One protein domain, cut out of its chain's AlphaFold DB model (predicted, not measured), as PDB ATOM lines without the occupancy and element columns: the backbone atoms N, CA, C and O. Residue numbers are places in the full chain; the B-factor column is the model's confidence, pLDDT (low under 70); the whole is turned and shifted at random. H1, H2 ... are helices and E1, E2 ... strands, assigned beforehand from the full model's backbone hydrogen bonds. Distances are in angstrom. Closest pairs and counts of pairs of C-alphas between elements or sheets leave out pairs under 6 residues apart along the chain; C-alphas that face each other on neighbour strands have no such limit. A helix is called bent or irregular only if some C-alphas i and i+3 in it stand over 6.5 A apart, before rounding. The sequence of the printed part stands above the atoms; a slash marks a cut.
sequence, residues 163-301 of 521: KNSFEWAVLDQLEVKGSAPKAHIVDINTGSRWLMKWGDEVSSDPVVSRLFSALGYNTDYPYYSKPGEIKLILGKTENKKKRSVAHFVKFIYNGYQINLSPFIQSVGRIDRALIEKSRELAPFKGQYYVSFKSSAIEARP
ATOM      1  N   LYS A 163     186.486 234.275 172.897       95.94
ATOM      2  CA  LYS A 163     186.133 235.701 172.869       95.94
ATOM      3  C   LYS A 163     186.998 236.407 171.834       95.94
ATOM      4  O   LYS A 163     188.172 236.656 172.077       95.94
ATOM      5  N   ASN A 164     186.429 236.704 170.674       94.25
ATOM      6  CA  ASN A 164     187.142 237.287 169.533       94.25
ATOM      7  C   ASN A 164     187.327 238.812 169.608       94.25
ATOM      8  O   ASN A 164     187.980 239.382 168.742       94.25
ATOM      9  N   SER A 165     186.776 239.476 170.624       95.06
ATOM     10  CA  SER A 165     186.914 240.918 170.818       95.06
ATOM     11  C   SER A 165     188.128 241.246 171.695       95.06
ATOM     12  O   SER A 165     188.058 241.137 172.923       95.06
ATOM     13  N   PHE A 166     189.228 241.677 171.082       97.12
ATOM     14  CA  PHE A 166     190.385 242.241 171.781       97.12
ATOM     15  C   PHE A 166     191.093 243.269 170.894       97.12
ATOM     16  O   PHE A 166     191.157 243.113 169.681       97.12
ATOM     17  N   GLU A 167     191.633 244.324 171.505       97.56
ATOM     18  CA  GLU A 167     192.311 245.401 170.769       97.56
ATOM     19  C   GLU A 167     193.810 245.130 170.604       97.56
ATOM     20  O   GLU A 167     194.402 245.435 169.572       97.56
ATOM     21  N   TRP A 168     194.455 244.557 171.621       98.12
ATOM     22  CA  TRP A 168     195.908 244.445 171.679       98.12
ATOM     23  C   TRP A 168     196.358 242.993 171.702       98.12
ATOM     24  O   TRP A 168     195.926 242.197 172.532       98.12
ATOM     25  N   ALA A 169     197.305 242.666 170.827       98.00
ATOM     26  CA  ALA A 169     197.944 241.360 170.816       98.00
ATOM     27  C   ALA A 169     199.456 241.485 170.674       98.00
ATOM     28  O   ALA A 169     199.967 242.407 170.040       98.00
ATOM     29  N   VAL A 170     200.187 240.526 171.230       97.31
ATOM     30  CA  VAL A 170     201.636 240.415 171.071       97.31
ATOM     31  C   VAL A 170     201.989 239.321 170.073       97.31
ATOM     32  O   VAL A 170     201.443 238.220 170.105       97.31
ATOM     33  N   LEU A 171     202.945 239.616 169.195       96.62
ATOM     34  CA  LEU A 171     203.509 238.654 168.262       96.62
ATOM     35  C   LEU A 171     204.310 237.580 169.013       96.62
ATOM     36  O   LEU A 171     205.376 237.855 169.578       96.62
ATOM     37  N   ASP A 172     203.843 236.335 168.962       95.00
ATOM     38  CA  ASP A 172     204.515 235.203 169.596       95.00
ATOM     39  C   ASP A 172     205.502 234.528 168.637       95.00
ATOM     40  O   ASP A 172     206.709 234.449 168.913       95.00
ATOM     41  N   GLN A 173     205.010 234.109 167.472       94.06
ATOM     42  CA  GLN A 173     205.783 233.384 166.469       94.06
ATOM     43  C   GLN A 173     205.324 233.767 165.063       94.06
ATOM     44  O   GLN A 173     204.135 233.881 164.796       94.06
ATOM     45  N   LEU A 174     206.281 233.950 164.153       91.56
ATOM     46  CA  LEU A 174     205.987 234.081 162.729       91.56
ATOM     47  C   LEU A 174     206.034 232.690 162.104       91.56
ATOM     48  O   LEU A 174     206.990 231.948 162.345       91.56
ATOM     49  N   GLU A 175     205.014 232.342 161.327       90.31
ATOM     50  CA  GLU A 175     205.042 231.126 160.527       90.31
ATOM     51  C   GLU A 175     205.696 231.442 159.178       90.31
ATOM     52  O   GLU A 175     205.592 232.553 158.665       90.31
ATOM     53  N   VAL A 176     206.440 230.480 158.638       83.75
ATOM     54  CA  VAL A 176     207.037 230.555 157.287       83.75
ATOM     55  C   VAL A 176     206.579 229.398 156.407       83.75
ATOM     56  O   VAL A 176     207.067 229.220 155.298       83.75
ATOM     57  N   LYS A 177     205.672 228.572 156.932       80.19
ATOM     58  CA  LYS A 177     205.075 227.434 156.244       80.19
ATOM     59  C   LYS A 177     203.616 227.759 155.914       80.19
ATOM     60  O   LYS A 177     202.988 228.608 156.553       80.19
ATOM     61  N   GLY A 178     203.078 227.066 154.918       80.00
ATOM     62  CA  GLY A 178     201.689 227.207 154.488       80.00
ATOM     63  C   GLY A 178     201.514 228.099 153.262       80.00
ATOM     64  O   GLY A 178     202.469 228.427 152.565       80.00
ATOM     65  N   SER A 179     200.256 228.416 152.967       76.25
ATOM     66  CA  SER A 179     199.850 229.115 151.749       76.25
ATOM     67  C   SER A 179     199.726 230.621 151.952       76.25
ATOM     68  O   SER A 179     200.119 231.369 151.068       76.25
ATOM     69  N   ALA A 180     199.188 231.069 153.085       88.31
ATOM     70  CA  ALA A 180     198.952 232.474 153.386       88.31
ATOM     71  C   ALA A 180     199.890 232.981 154.498       88.31
ATOM     72  O   ALA A 180     200.227 232.212 155.408       88.31
ATOM     73  N   PRO A 181     200.290 234.268 154.462       91.62
ATOM     74  CA  PRO A 181     201.013 234.917 155.542       91.62
ATOM     75  C   PRO A 181     200.260 234.785 156.851       91.62
ATOM     76  O   PRO A 181     199.096 235.186 156.943       91.62
ATOM     77  N   LYS A 182     200.934 234.260 157.872       94.50
ATOM     78  CA  LYS A 182     200.317 234.071 159.179       94.50
ATOM     79  C   LYS A 182     201.299 234.149 160.338       94.50
ATOM     80  O   LYS A 182     202.503 233.919 160.202       94.50
ATOM     81  N   ALA A 183     200.769 234.516 161.496       95.94
ATOM     82  CA  ALA A 183     201.529 234.676 162.723       95.94
ATOM     83  C   ALA A 183     200.727 234.204 163.933       95.94
ATOM     84  O   ALA A 183     199.550 234.524 164.074       95.94
ATOM     85  N   HIS A 184     201.384 233.492 164.842       96.75
ATOM     86  CA  HIS A 184     200.838 233.239 166.165       96.75
ATOM     87  C   HIS A 184     200.932 234.511 166.999       96.75
ATOM     88  O   HIS A 184     202.010 235.103 167.138       96.75
ATOM     89  N   ILE A 185     199.803 234.901 167.573       97.62
ATOM     90  CA  ILE A 185     199.676 236.067 168.436       97.62
ATOM     91  C   ILE A 185     199.013 235.657 169.751       97.62
ATOM     92  O   ILE A 185     198.354 234.617 169.842       97.62
ATOM     93  N   VAL A 186     199.205 236.473 170.777       97.44
ATOM     94  CA  VAL A 186     198.606 236.272 172.097       97.44
ATOM     95  C   VAL A 186     197.883 237.548 172.486       97.44
ATOM     96  O   VAL A 186     198.492 238.616 172.457       97.44
ATOM     97  N   ASP A 187     196.605 237.442 172.836       97.56
ATOM     98  CA  ASP A 187     195.870 238.552 173.448       97.56
ATOM     99  C   ASP A 187     196.527 238.902 174.789       97.56
ATOM    100  O   ASP A 187     196.735 238.029 175.637       97.56
ATOM    101  N   ILE A 188     196.870 240.176 174.978       96.75
ATOM    102  CA  ILE A 188     197.579 240.628 176.179       96.75
ATOM    103  C   ILE A 188     196.723 240.534 177.447       96.75
ATOM    104  O   ILE A 188     197.282 240.419 178.535       96.75
ATOM    105  N   ASN A 189     195.394 240.571 177.312       95.50
ATOM    106  CA  ASN A 189     194.476 240.616 178.447       95.50
ATOM    107  C   ASN A 189     194.096 239.216 178.923       95.50
ATOM    108  O   ASN A 189     194.114 238.938 180.120       95.50
ATOM    109  N   THR A 190     193.760 238.322 177.992       94.94
ATOM    110  CA  THR A 190     193.323 236.960 178.340       94.94
ATOM    111  C   THR A 190     194.441 235.926 178.277       94.94
ATOM    112  O   THR A 190     194.299 234.833 178.821       94.94
ATOM    113  N   GLY A 191     195.545 236.223 177.586       95.19
ATOM    114  CA  GLY A 191     196.569 235.228 177.264       95.19
ATOM    115  C   GLY A 191     196.119 234.193 176.224       95.19
ATOM    116  O   GLY A 191     196.865 233.249 175.942       95.19
ATOM    117  N   SER A 192     194.921 234.351 175.651       96.12
ATOM    118  CA  SER A 192     194.395 233.480 174.601       96.12
ATOM    119  C   SER A 192     195.291 233.520 173.372       96.12
ATOM    120  O   SER A 192     195.768 234.579 172.955       96.12
ATOM    121  N   ARG A 193     195.522 232.348 172.779       97.31
ATOM    122  CA  ARG A 193     196.332 232.210 171.571       97.31
ATOM    123  C   ARG A 193     195.456 232.324 170.336       97.31
ATOM    124  O   ARG A 193     194.368 231.755 170.277       97.31
ATOM    125  N   TRP A 194     195.993 232.993 169.328       98.06
ATOM    126  CA  TRP A 194     195.339 233.189 168.043       98.06
ATOM    127  C   TRP A 194     196.338 233.004 166.909       98.06
ATOM    128  O   TRP A 194     197.551 233.150 167.085       98.06
ATOM    129  N   LEU A 195     195.819 232.696 165.730       97.56
ATOM    130  CA  LEU A 195     196.544 232.774 164.474       97.56
ATOM    131  C   LEU A 195     196.003 233.970 163.689       97.56
ATOM    132  O   LEU A 195     194.829 233.994 163.353       97.56
ATOM    133  N   MET A 196     196.844 234.956 163.399       97.75
ATOM    134  CA  MET A 196     196.495 236.072 162.521       97.75
ATOM    135  C   MET A 196     196.923 235.744 161.093       97.75
ATOM    136  O   MET A 196     198.074 235.356 160.896       97.75
ATOM    137  N   LYS A 197     196.021 235.898 160.122       96.44
ATOM    138  CA  LYS A 197     196.237 235.670 158.685       96.44
ATOM    139  C   LYS A 197     196.052 236.972 157.896       96.44
ATOM    140  O   LYS A 197     195.247 237.827 158.276       96.44
ATOM    141  N   TRP A 198     196.753 237.093 156.771       95.00
ATOM    142  CA  TRP A 198     196.590 238.182 155.798       95.00
ATOM    143  C   TRP A 198     196.484 237.634 154.373       95.00
ATOM    144  O   TRP A 198     196.922 236.519 154.103       95.00
ATOM    145  N   GLY A 199     195.955 238.445 153.455       93.12
ATOM    146  CA  GLY A 199     195.829 238.102 152.039       93.12
ATOM    147  C   GLY A 199     194.392 237.811 151.620       93.12
ATOM    148  O   GLY A 199     193.445 238.375 152.152       93.12
ATOM    149  N   ASP A 200     194.243 236.947 150.633       92.25
ATOM    150  CA  ASP A 200     193.014 236.636 149.899       92.25
ATOM    151  C   ASP A 200     192.089 235.620 150.595       92.25
ATOM    152  O   ASP A 200     190.959 235.416 150.158       92.25
ATOM    153  N   GLU A 201     192.524 235.029 151.708       93.06
ATOM    154  CA  GLU A 201     191.721 234.092 152.514       93.06
ATOM    155  C   GLU A 201     191.001 234.765 153.694       93.06
ATOM    156  O   GLU A 201     190.170 234.143 154.350       93.06
ATOM    157  N   VAL A 202     191.300 236.040 153.981       95.12
ATOM    158  CA  VAL A 202     190.818 236.717 155.205       95.12
ATOM    159  C   VAL A 202     189.299 236.878 155.260       95.12
ATOM    160  O   VAL A 202     188.743 237.015 156.347       95.12
ATOM    161  N   SER A 203     188.640 236.874 154.102       96.31
ATOM    162  CA  SER A 203     187.202 237.122 153.988       96.31
ATOM    163  C   SER A 203     186.386 235.863 153.722       96.31
ATOM    164  O   SER A 203     185.273 235.741 154.227       96.31
ATOM    165  N   SER A 204     186.927 234.914 152.961       97.50
ATOM    166  CA  SER A 204     186.262 233.649 152.641       97.50
ATOM    167  C   SER A 204     186.243 232.680 153.824       97.50
ATOM    168  O   SER A 204     185.207 232.065 154.063       97.50
ATOM    169  N   ASP A 205     187.335 232.571 154.595       97.81
ATOM    170  CA  ASP A 205     187.452 231.613 155.710       97.81
ATOM    171  C   ASP A 205     186.326 231.819 156.754       97.81
ATOM    172  O   ASP A 205     185.570 230.878 157.005       97.81
ATOM    173  N   PRO A 206     186.069 233.047 157.272       98.38
ATOM    174  CA  PRO A 206     184.966 233.294 158.210       98.38
ATOM    175  C   PRO A 206     183.580 232.898 157.691       98.38
ATOM    176  O   PRO A 206     182.751 232.438 158.481       98.38
ATOM    177  N   VAL A 207     183.323 233.079 156.391       98.69
ATOM    178  CA  VAL A 207     182.040 232.751 155.749       98.69
ATOM    179  C   VAL A 207     181.891 231.246 155.588       98.69
ATOM    180  O   VAL A 207     180.880 230.675 155.995       98.69
ATOM    181  N   VAL A 208     182.892 230.592 154.997       98.75
ATOM    182  CA  VAL A 208     182.820 229.164 154.681       98.75
ATOM    183  C   VAL A 208     182.819 228.331 155.960       98.75
ATOM    184  O   VAL A 208     182.025 227.398 156.053       98.75
ATOM    185  N   SER A 209     183.578 228.713 156.994       98.81
ATOM    186  CA  SER A 209     183.497 228.060 158.308       98.81
ATOM    187  C   SER A 209     182.111 228.189 158.952       98.81
ATOM    188  O   SER A 209     181.612 227.225 159.538       98.81
ATOM    189  N   ARG A 210     181.443 229.343 158.809       98.81
ATOM    190  CA  ARG A 210     180.066 229.539 159.299       98.81
ATOM    191  C   ARG A 210     179.061 228.687 158.542       98.81
ATOM    192  O   ARG A 210     178.237 228.042 159.177       98.81
ATOM    193  N   LEU A 211     179.168 228.622 157.216       98.81
ATOM    194  CA  LEU A 211     178.301 227.778 156.392       98.81
ATOM    195  C   LEU A 211     178.509 226.285 156.690       98.81
ATOM    196  O   LEU A 211     177.534 225.557 156.841       98.81
ATOM    197  N   PHE A 212     179.751 225.826 156.867       98.69
ATOM    198  CA  PHE A 212     180.031 224.450 157.297       98.69
ATOM    199  C   PHE A 212     179.484 224.152 158.696       98.69
ATOM    200  O   PHE A 212     178.888 223.094 158.913       98.69
ATOM    201  N   SER A 213     179.624 225.097 159.629       98.75
ATOM    202  CA  SER A 213     179.020 224.984 160.958       98.75
ATOM    203  C   SER A 213     177.498 224.909 160.878       98.75
ATOM    204  O   SER A 213     176.911 224.008 161.468       98.75
ATOM    205  N   ALA A 214     176.863 225.765 160.074       98.69
ATOM    206  CA  ALA A 214     175.423 225.764 159.817       98.69
ATOM    207  C   ALA A 214     174.925 224.449 159.192       98.69
ATOM    208  O   ALA A 214     173.763 224.085 159.376       98.69
ATOM    209  N   LEU A 215     175.787 223.712 158.483       98.75
ATOM    210  CA  LEU A 215     175.508 222.363 157.975       98.75
ATOM    211  C   LEU A 215     175.667 221.262 159.036       98.75
ATOM    212  O   LEU A 215     175.249 220.138 158.774       98.75
ATOM    213  N   GLY A 216     176.222 221.562 160.214       98.50
ATOM    214  CA  GLY A 216     176.412 220.627 161.331       98.50
ATOM    215  C   GLY A 216     177.856 220.163 161.555       98.50
ATOM    216  O   GLY A 216     178.139 219.473 162.537       98.50
ATOM    217  N   TYR A 217     178.798 220.562 160.697       98.69
ATOM    218  CA  TYR A 217     180.211 220.214 160.864       98.69
ATOM    219  C   TYR A 217     180.879 221.049 161.959       98.69
ATOM    220  O   TYR A 217     180.421 222.139 162.305       98.69
ATOM    221  N   ASN A 218     181.973 220.545 162.526       98.38
ATOM    222  CA  ASN A 218     182.883 221.392 163.296       98.38
ATOM    223  C   ASN A 218     183.876 222.047 162.339       98.38
ATOM    224  O   ASN A 218     184.248 221.463 161.317       98.38
ATOM    225  N   THR A 219     184.310 223.255 162.670       98.38
ATOM    226  CA  THR A 219     185.311 223.984 161.896       98.38
ATOM    227  C   THR A 219     186.334 224.622 162.818       98.38
ATOM    228  O   THR A 219     186.135 224.696 164.031       98.38
ATOM    229  N   ASP A 220     187.417 225.129 162.240       97.75
ATOM    230  CA  ASP A 220     188.172 226.191 162.898       97.75
ATOM    231  C   ASP A 220     187.287 227.427 163.145       97.75
ATOM    232  O   ASP A 220     186.211 227.572 162.555       97.75
ATOM    233  N   TYR A 221     187.755 228.333 164.010       98.06
ATOM    234  CA  TYR A 221     187.029 229.552 164.380       98.06
ATOM    235  C   TYR A 221     187.704 230.824 163.836       98.06
ATOM    236  O   TYR A 221     188.299 231.570 164.625       98.06
ATOM    237  N   PRO A 222     187.663 231.077 162.511       98.12
ATOM    238  CA  PRO A 222     188.147 232.314 161.919       98.12
ATOM    239  C   PRO A 222     187.128 233.456 162.051       98.12
ATOM    240  O   PRO A 222     185.908 233.283 161.936       98.12
ATOM    241  N   TYR A 223     187.660 234.656 162.249       98.38
ATOM    242  CA  TYR A 223     186.933 235.916 162.316       98.38
ATOM    243  C   TYR A 223     187.650 236.953 161.463       98.38
ATOM    244  O   TYR A 223     188.870 237.103 161.555       98.38
ATOM    245  N   TYR A 224     186.888 237.692 160.664       97.81
ATOM    246  CA  TYR A 224     187.394 238.883 160.001       97.81
ATOM    247  C   TYR A 224     187.642 239.978 161.042       97.81
ATOM    248  O   TYR A 224     186.763 240.260 161.858       97.81
ATOM    249  N   SER A 225     188.819 240.600 160.994       97.19
ATOM    250  CA  SER A 225     189.138 241.775 161.798       97.19
ATOM    251  C   SER A 225     189.041 243.039 160.953       97.19
ATOM    252  O   SER A 225     189.657 243.153 159.886       97.19
ATOM    253  N   LYS A 226     188.248 243.990 161.445       95.56
ATOM    254  CA  LYS A 226     187.982 245.275 160.797       95.56
ATOM    255  C   LYS A 226     189.236 246.158 160.772       95.56
ATOM    256  O   LYS A 226     190.121 245.993 161.617       95.56
ATOM    257  N   PRO A 227     189.295 247.152 159.862       96.19
ATOM    258  CA  PRO A 227     190.395 248.104 159.814       96.19
ATOM    259  C   PRO A 227     190.711 248.702 161.191       96.19
ATOM    260  O   PRO A 227     189.877 249.368 161.806       96.19
ATOM    261  N   GLY A 228     191.928 248.466 161.675       96.12
ATOM    262  CA  GLY A 228     192.452 249.080 162.893       96.12
ATOM    263  C   GLY A 228     191.948 248.472 164.200       96.12
ATOM    264  O   GLY A 228     192.365 248.937 165.259       96.12
ATOM    265  N   GLU A 229     191.099 247.446 164.133       97.00
ATOM    266  CA  GLU A 229     190.500 246.799 165.302       97.00
ATOM    267  C   GLU A 229     191.556 246.137 166.191       97.00
ATOM    268  O   GLU A 229     191.519 246.299 167.408       97.00
ATOM    269  N   ILE A 230     192.537 245.460 165.583       98.00
ATOM    270  CA  ILE A 230     193.633 244.807 166.303       98.00
ATOM    271  C   ILE A 230     194.959 245.526 166.048       98.00
ATOM    272  O   ILE A 230     195.381 245.752 164.908       98.00
ATOM    273  N   LYS A 231     195.663 245.819 167.141       98.50
ATOM    274  CA  LYS A 231     197.015 246.376 167.182       98.50
ATOM    275  C   LYS A 231     197.997 245.294 167.624       98.50
ATOM    276  O   LYS A 231     197.990 244.832 168.766       98.50
ATOM    277  N   LEU A 232     198.871 244.899 166.702       98.31
ATOM    278  CA  LEU A 232     199.875 243.863 166.906       98.31
ATOM    279  C   LEU A 232     201.200 244.466 167.377       98.31
ATOM    280  O   LEU A 232     201.899 245.144 166.622       98.31
ATOM    281  N   ILE A 233     201.586 244.158 168.610       97.94
ATOM    282  CA  ILE A 233     202.882 244.494 169.195       97.94
ATOM    283  C   ILE A 233     203.935 243.526 168.649       97.94
ATOM    284  O   ILE A 233     203.841 242.312 168.825       97.94
ATOM    285  N   LEU A 234     204.978 244.048 168.002       96.06
ATOM    286  CA  LEU A 234     205.975 243.217 167.311       96.06
ATOM    287  C   LEU A 234     207.047 242.618 168.245       96.06
ATOM    288  O   LEU A 234     207.775 241.708 167.843       96.06
ATOM    289  N   GLY A 235     207.183 243.139 169.467       89.00
ATOM    290  CA  GLY A 235     208.162 242.700 170.470       89.00
ATOM    291  C   GLY A 235     207.507 242.102 171.716       89.00
ATOM    292  O   GLY A 235     206.401 242.480 172.073       89.00
ATOM    293  N   LYS A 236     208.204 241.181 172.400       77.62
ATOM    294  CA  LYS A 236     207.637 240.420 173.532       77.62
ATOM    295  C   LYS A 236     207.694 241.132 174.892       77.62
ATOM    296  O   LYS A 236     206.774 240.951 175.665       77.62
ATOM    297  N   THR A 237     208.754 241.881 175.203       72.31
ATOM    298  CA  THR A 237     208.915 242.702 176.430       72.31
ATOM    299  C   THR A 237     210.062 243.704 176.231       72.31
ATOM    300  O   THR A 237     210.846 243.552 175.289       72.31
ATOM    301  N   GLU A 238     210.199 244.705 177.111       58.91
ATOM    302  CA  GLU A 238     211.260 245.737 177.074       58.91
ATOM    303  C   GLU A 238     212.692 245.167 176.910       58.91
ATOM    304  O   GLU A 238     213.511 245.762 176.211       58.91
ATOM    305  N   ASN A 239     212.951 243.954 177.422       60.00
ATOM    306  CA  ASN A 239     214.271 243.302 177.417       60.00
ATOM    307  C   ASN A 239     214.520 242.326 176.248       60.00
ATOM    308  O   ASN A 239     215.585 241.714 176.171       60.00
ATOM    309  N   LYS A 240     213.557 242.135 175.335       70.62
ATOM    310  CA  LYS A 240     213.713 241.256 174.161       70.62
ATOM    311  C   LYS A 240     213.980 242.072 172.894       70.62
ATOM    312  O   LYS A 240     213.564 243.222 172.778       70.62
ATOM    313  N   LYS A 241     214.683 241.461 171.926       72.94
ATOM    314  CA  LYS A 241     215.108 242.094 170.663       72.94
ATOM    315  C   LYS A 241     213.933 242.830 170.002       72.94
ATOM    316  O   LYS A 241     212.986 242.191 169.541       72.94
ATOM    317  N   LYS A 242     214.015 244.165 169.958       79.56
ATOM    318  CA  LYS A 242     213.035 245.031 169.289       79.56
ATOM    319  C   LYS A 242     212.947 244.621 167.821       79.56
ATOM    320  O   LYS A 242     213.967 244.556 167.133       79.56
ATOM    321  N   ARG A 243     211.741 244.331 167.338       89.31
ATOM    322  CA  ARG A 243     211.490 244.092 165.912       89.31
ATOM    323  C   ARG A 243     210.992 245.389 165.289       89.31
ATOM    324  O   ARG A 243     210.039 245.981 165.788       89.31
ATOM    325  N   SER A 244     211.655 245.848 164.231       93.94
ATOM    326  CA  SER A 244     211.153 246.957 163.419       93.94
ATOM    327  C   SER A 244     210.048 246.472 162.482       93.94
ATOM    328  O   SER A 244     210.004 245.292 162.123       93.94
ATOM    329  N   VAL A 245     209.194 247.394 162.034       96.06
ATOM    330  CA  VAL A 245     208.161 247.102 161.027       96.06
ATOM    331  C   VAL A 245     208.786 246.601 159.725       96.06
ATOM    332  O   VAL A 245     208.347 245.591 159.189       96.06
ATOM    333  N   ALA A 246     209.881 247.221 159.272       96.06
ATOM    334  CA  ALA A 246     210.598 246.787 158.072       96.06
ATOM    335  C   ALA A 246     211.103 245.336 158.174       96.06
ATOM    336  O   ALA A 246     211.023 244.585 157.206       96.06
ATOM    337  N   HIS A 247     211.590 244.916 159.348       94.00
ATOM    338  CA  HIS A 247     212.006 243.530 159.558       94.00
ATOM    339  C   HIS A 247     210.814 242.566 159.527       94.00
ATOM    340  O   HIS A 247     210.922 241.504 158.922       94.00
ATOM    341  N   PHE A 248     209.682 242.941 160.131       94.75
ATOM    342  CA  PHE A 248     208.451 242.149 160.085       94.75
ATOM    343  C   PHE A 248     207.934 241.975 158.647       94.75
ATOM    344  O   PHE A 248     207.749 240.844 158.204       94.75
ATOM    345  N   VAL A 249     207.812 243.069 157.889       95.62
ATOM    346  CA  VAL A 249     207.404 243.039 156.473       95.62
ATOM    347  C   VAL A 249     208.364 242.191 155.638       95.62
ATOM    348  O   VAL A 249     207.922 241.320 154.893       95.62
ATOM    349  N   LYS A 250     209.681 242.388 155.792       94.44
ATOM    350  CA  LYS A 250     210.696 241.615 155.060       94.44
ATOM    351  C   LYS A 250     210.637 240.125 155.390       94.44
ATOM    352  O   LYS A 250     210.834 239.301 154.504       94.44
ATOM    353  N   PHE A 251     210.375 239.770 156.647       92.31
ATOM    354  CA  PHE A 251     210.241 238.374 157.055       92.31
ATOM    355  C   PHE A 251     209.068 237.699 156.336       92.31
ATOM    356  O   PHE A 251     209.243 236.628 155.758       92.31
ATOM    357  N   ILE A 252     207.901 238.350 156.324       91.56
ATOM    358  CA  ILE A 252     206.712 237.850 155.623       91.56
ATOM    359  C   ILE A 252     206.961 237.755 154.116       91.56
ATOM    360  O   ILE A 252     206.672 236.722 153.517       91.56
ATOM    361  N   TYR A 253     207.572 238.782 153.520       91.00
ATOM    362  CA  TYR A 253     207.927 238.770 152.103       91.00
ATOM    363  C   TYR A 253     208.852 237.601 151.752       91.00
ATOM    364  O   TYR A 253     208.607 236.888 150.788       91.00
ATOM    365  N   ASN A 254     209.885 237.342 152.554       89.88
ATOM    366  CA  ASN A 254     210.812 236.246 152.279       89.88
ATOM    367  C   ASN A 254     210.143 234.864 152.363       89.88
ATOM    368  O   ASN A 254     210.514 233.976 151.601       89.88
ATOM    369  N   GLY A 255     209.185 234.679 153.279       85.25
ATOM    370  CA  GLY A 255     208.474 233.409 153.448       85.25
ATOM    371  C   GLY A 255     207.393 233.165 152.394       85.25
ATOM    372  O   GLY A 255     207.285 232.059 151.877       85.25
ATOM    373  N   TYR A 256     206.617 234.199 152.058       84.81
ATOM    374  CA  TYR A 256     205.386 234.061 151.268       84.81
ATOM    375  C   TYR A 256     205.405 234.803 149.926       84.81
ATOM    376  O   TYR A 256     204.447 234.707 149.167       84.81
ATOM    377  N   GLN A 257     206.456 235.577 149.635       87.12
ATOM    378  CA  GLN A 257     206.534 236.492 148.483       87.12
ATOM    379  C   GLN A 257     205.382 237.510 148.430       87.12
ATOM    380  O   GLN A 257     205.040 238.034 147.373       87.12
ATOM    381  N   ILE A 258     204.800 237.822 149.593       87.19
ATOM    382  CA  ILE A 258     203.738 238.816 149.745       87.19
ATOM    383  C   ILE A 258     204.301 240.041 150.448       87.19
ATOM    384  O   ILE A 258     204.840 239.964 151.555       87.19
ATOM    385  N   ASN A 259     204.147 241.198 149.809       91.00
ATOM    386  CA  ASN A 259     204.425 242.467 150.455       91.00
ATOM    387  C   ASN A 259     203.270 242.795 151.403       91.00
ATOM    388  O   ASN A 259     202.173 243.101 150.953       91.00
ATOM    389  N   LEU A 260     203.526 242.754 152.710       93.31
ATOM    390  CA  LEU A 260     202.511 243.066 153.717       93.31
ATOM    391  C   LEU A 260     202.254 244.578 153.864       93.31
ATOM    392  O   LEU A 260     201.273 244.972 154.482       93.31
ATOM    393  N   SER A 261     203.106 245.440 153.297       94.56
ATOM    394  CA  SER A 261     202.993 246.900 153.456       94.56
ATOM    395  C   SER A 261     201.621 247.473 153.068       94.56
ATOM    396  O   SER A 261     201.105 248.267 153.850       94.56
ATOM    397  N   PRO A 262     200.979 247.061 151.953       93.31
ATOM    398  CA  PRO A 262     199.652 247.558 151.578       93.31
ATOM    399  C   PRO A 262     198.557 247.221 152.593       93.31
ATOM    400  O   PRO A 262     197.561 247.932 152.650       93.31
ATOM    401  N   PHE A 263     198.750 246.177 153.409       95.00
ATOM    402  CA  PHE A 263     197.811 245.745 154.448       95.00
ATOM    403  C   PHE A 263     197.963 246.524 155.755       95.00
ATOM    404  O   PHE A 263     197.074 246.460 156.601       95.00
ATOM    405  N   ILE A 264     199.075 247.238 155.957       96.94
ATOM    406  CA  ILE A 264     199.320 248.015 157.176       96.94
ATOM    407  C   ILE A 264     198.538 249.326 157.084       96.94
ATOM    408  O   ILE A 264     198.733 250.115 156.164       96.94
ATOM    409  N   GLN A 265     197.672 249.570 158.063       96.94
ATOM    410  CA  GLN A 265     196.916 250.816 158.179       96.94
ATOM    411  C   GLN A 265     197.685 251.868 158.974       96.94
ATOM    412  O   GLN A 265     197.713 253.036 158.599       96.94
ATOM    413  N   SER A 266     198.291 251.477 160.098       97.62
ATOM    414  CA  SER A 266     199.042 252.408 160.938       97.62
ATOM    415  C   SER A 266     200.223 251.736 161.622       97.62
ATOM    416  O   SER A 266     200.244 250.524 161.853       97.62
ATOM    417  N   VAL A 267     201.222 252.553 161.943       98.25
ATOM    418  CA  VAL A 267     202.414 252.166 162.692       98.25
ATOM    419  C   VAL A 267     202.562 253.128 163.857       98.25
ATOM    420  O   VAL A 267     202.471 254.340 163.675       98.25
ATOM    421  N   GLY A 268     202.858 252.602 165.039       97.81
ATOM    422  CA  GLY A 268     203.141 253.428 166.204       97.81
ATOM    423  C   GLY A 268     204.172 252.807 167.132       97.81
ATOM    424  O   GLY A 268     204.726 251.731 166.881       97.81
ATOM    425  N   ARG A 269     204.452 253.517 168.224       97.38
ATOM    426  CA  ARG A 269     205.298 253.039 169.319       97.38
ATOM    427  C   ARG A 269     204.535 253.136 170.626       97.38
ATOM    428  O   ARG A 269     203.752 254.058 170.818       97.38
ATOM    429  N   ILE A 270     204.789 252.189 171.517       97.38
ATOM    430  CA  ILE A 270     204.198 252.194 172.853       97.38
ATOM    431  C   ILE A 270     204.971 253.196 173.709       97.38
ATOM    432  O   ILE A 270     206.078 252.911 174.168       97.38
ATOM    433  N   ASP A 271     204.431 254.397 173.861       97.44
ATOM    434  CA  ASP A 271     205.024 255.485 174.635       97.44
ATOM    435  C   ASP A 271     204.302 255.697 175.978       97.44
ATOM    436  O   ASP A 271     203.414 254.935 176.357       97.44
ATOM    437  N   ARG A 272     204.728 256.714 176.739       97.81
ATOM    438  CA  ARG A 272     204.130 257.021 178.047       97.81
ATOM    439  C   ARG A 272     202.654 257.405 177.928       97.81
ATOM    440  O   ARG A 272     201.858 256.906 178.708       97.81
ATOM    441  N   ALA A 273     202.296 258.217 176.933       98.25
ATOM    442  CA  ALA A 273     200.926 258.685 176.742       98.25
ATOM    443  C   ALA A 273     199.969 257.530 176.404       98.25
ATOM    444  O   ALA A 273     198.828 257.510 176.860       98.25
ATOM    445  N   LEU A 274     200.427 256.544 175.627       97.75
ATOM    446  CA  LEU A 274     199.638 255.352 175.340       97.75
ATOM    447  C   LEU A 274     199.498 254.443 176.571       97.75
ATOM    448  O   LEU A 274     198.409 253.946 176.833       97.75
ATOM    449  N   ILE A 275     200.569 254.271 177.352       98.31
ATOM    450  CA  ILE A 275     200.536 253.500 178.609       98.31
ATOM    451  C   ILE A 275     199.607 254.152 179.644       98.31
ATOM    452  O   ILE A 275     198.944 253.454 180.406       98.31
ATOM    453  N   GLU A 276     199.525 255.484 179.676       98.06
ATOM    454  CA  GLU A 276     198.584 256.207 180.541       98.06
ATOM    455  C   GLU A 276     197.121 255.901 180.192       98.06
ATOM    456  O   GLU A 276     196.285 255.848 181.094       98.06
ATOM    457  N   LYS A 277     196.820 255.642 178.910       97.69
ATOM    458  CA  LYS A 277     195.485 255.237 178.436       97.69
ATOM    459  C   LYS A 277     195.205 253.744 178.633       97.69
ATOM    460  O   LYS A 277     194.069 253.385 178.920       97.69
ATOM    461  N   SER A 278     196.232 252.904 178.506       97.06
ATOM    462  CA  SER A 278     196.148 251.441 178.592       97.06
ATOM    463  C   SER A 278     197.334 250.907 179.395       97.06
ATOM    464  O   SER A 278     198.418 250.647 178.859       97.06
ATOM    465  N   ARG A 279     197.149 250.786 180.716       97.56
ATOM    466  CA  ARG A 279     198.224 250.447 181.669       97.56
ATOM    467  C   ARG A 279     198.842 249.074 181.408       97.56
ATOM    468  O   ARG A 279     200.031 248.885 181.657       97.56
ATOM    469  N   GLU A 280     198.066 248.143 180.869       96.50
ATOM    470  CA  GLU A 280     198.484 246.806 180.442       96.50
ATOM    471  C   GLU A 280     199.610 246.825 179.393       96.50
ATOM    472  O   GLU A 280     200.343 245.846 179.251       96.50
ATOM    473  N   LEU A 281     199.829 247.956 178.708       97.25
ATOM    474  CA  LEU A 281     200.905 248.125 177.730       97.25
ATOM    475  C   LEU A 281     202.268 248.460 178.347       97.25
ATOM    476  O   LEU A 281     203.278 248.445 177.636       97.25
ATOM    477  N   ALA A 282     202.335 248.744 179.653       96.62
ATOM    478  CA  ALA A 282     203.576 249.117 180.333       96.62
ATOM    479  C   ALA A 282     204.765 248.158 180.070       96.62
ATOM    480  O   ALA A 282     205.855 248.660 179.777       96.62
ATOM    481  N   PRO A 283     204.600 246.814 180.059       96.00
ATOM    482  CA  PRO A 283     205.693 245.869 179.785       96.00
ATOM    483  C   PRO A 283     206.288 245.959 178.368       96.00
ATOM    484  O   PRO A 283     207.354 245.396 178.092       96.00
ATOM    485  N   PHE A 284     205.594 246.643 177.456       96.00
ATOM    486  CA  PHE A 284     205.941 246.759 176.043       96.00
ATOM    487  C   PHE A 284     206.420 248.167 175.662       96.00
ATOM    488  O   PHE A 284     206.518 248.492 174.476       96.00
ATOM    489  N   LYS A 285     206.753 249.010 176.643       95.75
ATOM    490  CA  LYS A 285     207.260 250.363 176.407       95.75
ATOM    491  C   LYS A 285     208.403 250.385 175.383       95.75
ATOM    492  O   LYS A 285     209.364 249.618 175.427       95.75
ATOM    493  N   GLY A 286     208.290 251.297 174.424       94.56
ATOM    494  CA  GLY A 286     209.252 251.523 173.352       94.56
ATOM    495  C   GLY A 286     209.199 250.520 172.195       94.56
ATOM    496  O   GLY A 286     209.948 250.729 171.230       94.56
ATOM    497  N   GLN A 287     208.359 249.479 172.266       95.81
ATOM    498  CA  GLN A 287     208.123 248.530 171.173       95.81
ATOM    499  C   GLN A 287     207.271 249.160 170.064       95.81
ATOM    500  O   GLN A 287     206.506 250.096 170.309       95.81
ATOM    501  N   TYR A 288     207.420 248.647 168.840       97.25
ATOM    502  CA  TYR A 288     206.553 249.001 167.718       97.25
ATOM    503  C   TYR A 288     205.256 248.197 167.771       97.25
ATOM    504  O   TYR A 288     205.284 247.003 168.090       97.25
ATOM    505  N   TYR A 289     204.161 248.838 167.383       98.12
ATOM    506  CA  TYR A 289     202.924 248.158 167.030       98.12
ATOM    507  C   TYR A 289     202.499 248.526 165.609       98.12
ATOM    508  O   TYR A 289     202.876 249.579 165.085       98.12
ATOM    509  N   VAL A 290     201.724 247.638 164.997       98.38
ATOM    510  CA  VAL A 290     201.098 247.841 163.690       98.38
ATOM    511  C   VAL A 290     199.610 247.532 163.787       98.38
ATOM    512  O   VAL A 290     199.219 246.633 164.527       98.38
ATOM    513  N   SER A 291     198.790 248.262 163.043       98.19
ATOM    514  CA  SER A 291     197.395 247.896 162.788       98.19
ATOM    515  C   SER A 291     197.198 247.628 161.301       98.19
ATOM    516  O   SER A 291     197.986 248.096 160.472       98.19
ATOM    517  N   PHE A 292     196.156 246.880 160.952       97.44
ATOM    518  CA  PHE A 292     195.926 246.421 159.584       97.44
ATOM    519  C   PHE A 292     194.610 246.949 159.027       97.44
ATOM    520  O   PHE A 292     193.662 247.135 159.783       97.44
ATOM    521  N   LYS A 293     194.558 247.156 157.707       95.56
ATOM    522  CA  LYS A 293     193.325 247.463 156.968       95.56
ATOM    523  C   LYS A 293     192.375 246.268 156.971       95.56
ATOM    524  O   LYS A 293     191.171 246.428 157.088       95.56
ATOM    525  N   SER A 294     192.933 245.067 156.870       93.00
ATOM    526  CA  SER A 294     192.193 243.817 156.981       93.00
ATOM    527  C   SER A 294     193.121 242.698 157.429       93.00
ATOM    528  O   SER A 294     194.253 242.574 156.946       93.00
ATOM    529  N   SER A 295     192.620 241.849 158.310       96.69
ATOM    530  CA  SER A 295     193.228 240.573 158.665       96.69
ATOM    531  C   SER A 295     192.129 239.600 159.074       96.69
ATOM    532  O   SER A 295     190.986 239.998 159.294       96.69
ATOM    533  N   ALA A 296     192.464 238.320 159.176       97.25
ATOM    534  CA  ALA A 296     191.635 237.362 159.892       97.25
ATOM    535  C   ALA A 296     192.364 236.914 161.155       97.25
ATOM    536  O   ALA A 296     193.591 236.799 161.159       97.25
ATOM    537  N   ILE A 297     191.617 236.649 162.220       98.12
ATOM    538  CA  ILE A 297     192.115 235.964 163.409       98.12
ATOM    539  C   ILE A 297     191.390 234.638 163.566       98.12
ATOM    540  O   ILE A 297     190.185 234.550 163.377       98.12
ATOM    541  N   GLU A 298     192.123 233.603 163.928       98.19
ATOM    542  CA  GLU A 298     191.589 232.264 164.122       98.19
ATOM    543  C   GLU A 298     191.945 231.791 165.526       98.19
ATOM    544  O   GLU A 298     193.114 231.834 165.931       98.19
ATOM    545  N   ALA A 299     190.938 231.380 166.296       97.81
ATOM    546  CA  ALA A 299     191.154 230.985 167.680       97.81
ATOM    547  C   ALA A 299     192.031 229.729 167.775       97.81
ATOM    548  O   ALA A 299     191.940 228.798 166.968       97.81
ATOM    549  N   ARG A 300     192.883 229.682 168.801       96.94
ATOM    550  CA  ARG A 300     193.653 228.492 169.188       96.94
ATOM    551  C   ARG A 300     193.363 228.186 170.658       96.94
ATOM    552  O   ARG A 300     194.168 228.571 171.513       96.94
ATOM    553  N   PRO A 301     192.211 227.552 170.965       94.44
ATOM    554  CA  PRO A 301     191.819 227.254 172.337       94.44
ATOM    555  C   PRO A 301     192.930 226.502 173.073       94.44
ATOM    556  O   PRO A 301     193.542 225.580 172.533       94.44
TER     557      PRO A 301
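AT A GLANCE: This is residues 163 to 301 of the 521 residues of an uncharacterized protein of Bdellovibrio sp. 28-41-41 (UniProt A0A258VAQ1). A strongly twisted, curling sheet of eight strands runs along the domain, with helix H1 by its edge strand E4 and helix H2 covering part of the same face. The short helices H3 and H4 make a corner at the far end of the long axis from H1. The printed part has 139 residues, with four named helices and eight named strands in the order E1 E2 E3 H1 E4 E5 H2 E6 H3 H4 E7 E8. The sheet's order is E4 E8 E3 E2 E1 E5 E7 E6, mixed, and the class is mixed, helices and strands. The whole is compact, with a radius of gyration of the C-alphas of 15.1 A, yet elongated, spanning 49 by 32 by 22 A.

HOW THE PARTS SIT: E1, residues 168 to 174, E2, 182 to 187, and E3, 193 to 197, form a meander, each strand the antiparallel neighbour of the one before, in two hairpins. N 170 and O 186 are 2.8 A apart, and N 185 and O 194 2.9 A, within hydrogen-bond range. H1, residues 204 to 214, is on the sheet at a height of 5.7 A, only just over E4, residues 222 to 225, with 3 C-alphas; their closest C-alphas, of Pro 206 and Pro 222, are 5.0 A apart. E8, residues 295 to 300, is antiparallel to E4, with N 223 and O 297 at 2.8 A, and to E3, with N 195 and O 298 at 2.8 A. E5, residues 231 to 233, is parallel to E1, with N 233 and O 169 at 2.8 A. H2, residues 245 to 256, is on the same face as H1, at a height of 8.9 A, over E2 and along the strands, at 27 degrees on the local plane. E7, residues 288 to 292, is antiparallel to E5, with N 232 and O 290 at 2.8 A, and to edge strand E6, residues 264 to 269, with N 265 and O 291 at 2.8 A. E3, H1, E4 and E5, H2, E6 are split strand-helix-strand units, a strand lying between the two in the sheet, with right-handed crossovers. H3, residues 272 to 277, and H4, residues 279 to 284, only just touch, and only at the corner, with 3 pairs of C-alphas within 8 A, the closest being Ile 275 and Leu 281, 5.5 A. H4 is irregular, with C-alphas 280 and 283 7.3 A apart, and only grazes the sheet. In H1, H2 and H3 every O i to N i+4 pair is within hydrogen-bond range; in H4 0 of 2 are, beside 2 of 3 O i to N i+3 pairs.

IN THESE COORDINATES: E1 begins at C-alpha 168 (195.908, 244.445, 171.679) and is 17.0 A long. H1 measures 15.2 A, H2 16.5 A and E8 16.0 A, ending at C-alpha 300 (193.653, 228.492, 169.188).

THE WHOLE: The two C-alphas farthest apart, of Leu 215 and Arg 272, are 49.2 A apart. The printed part has no cut, and the link from E5 to H2 is long. The mean pLDDT of the printed part is 94.2, with residues 238 to 239 under 70.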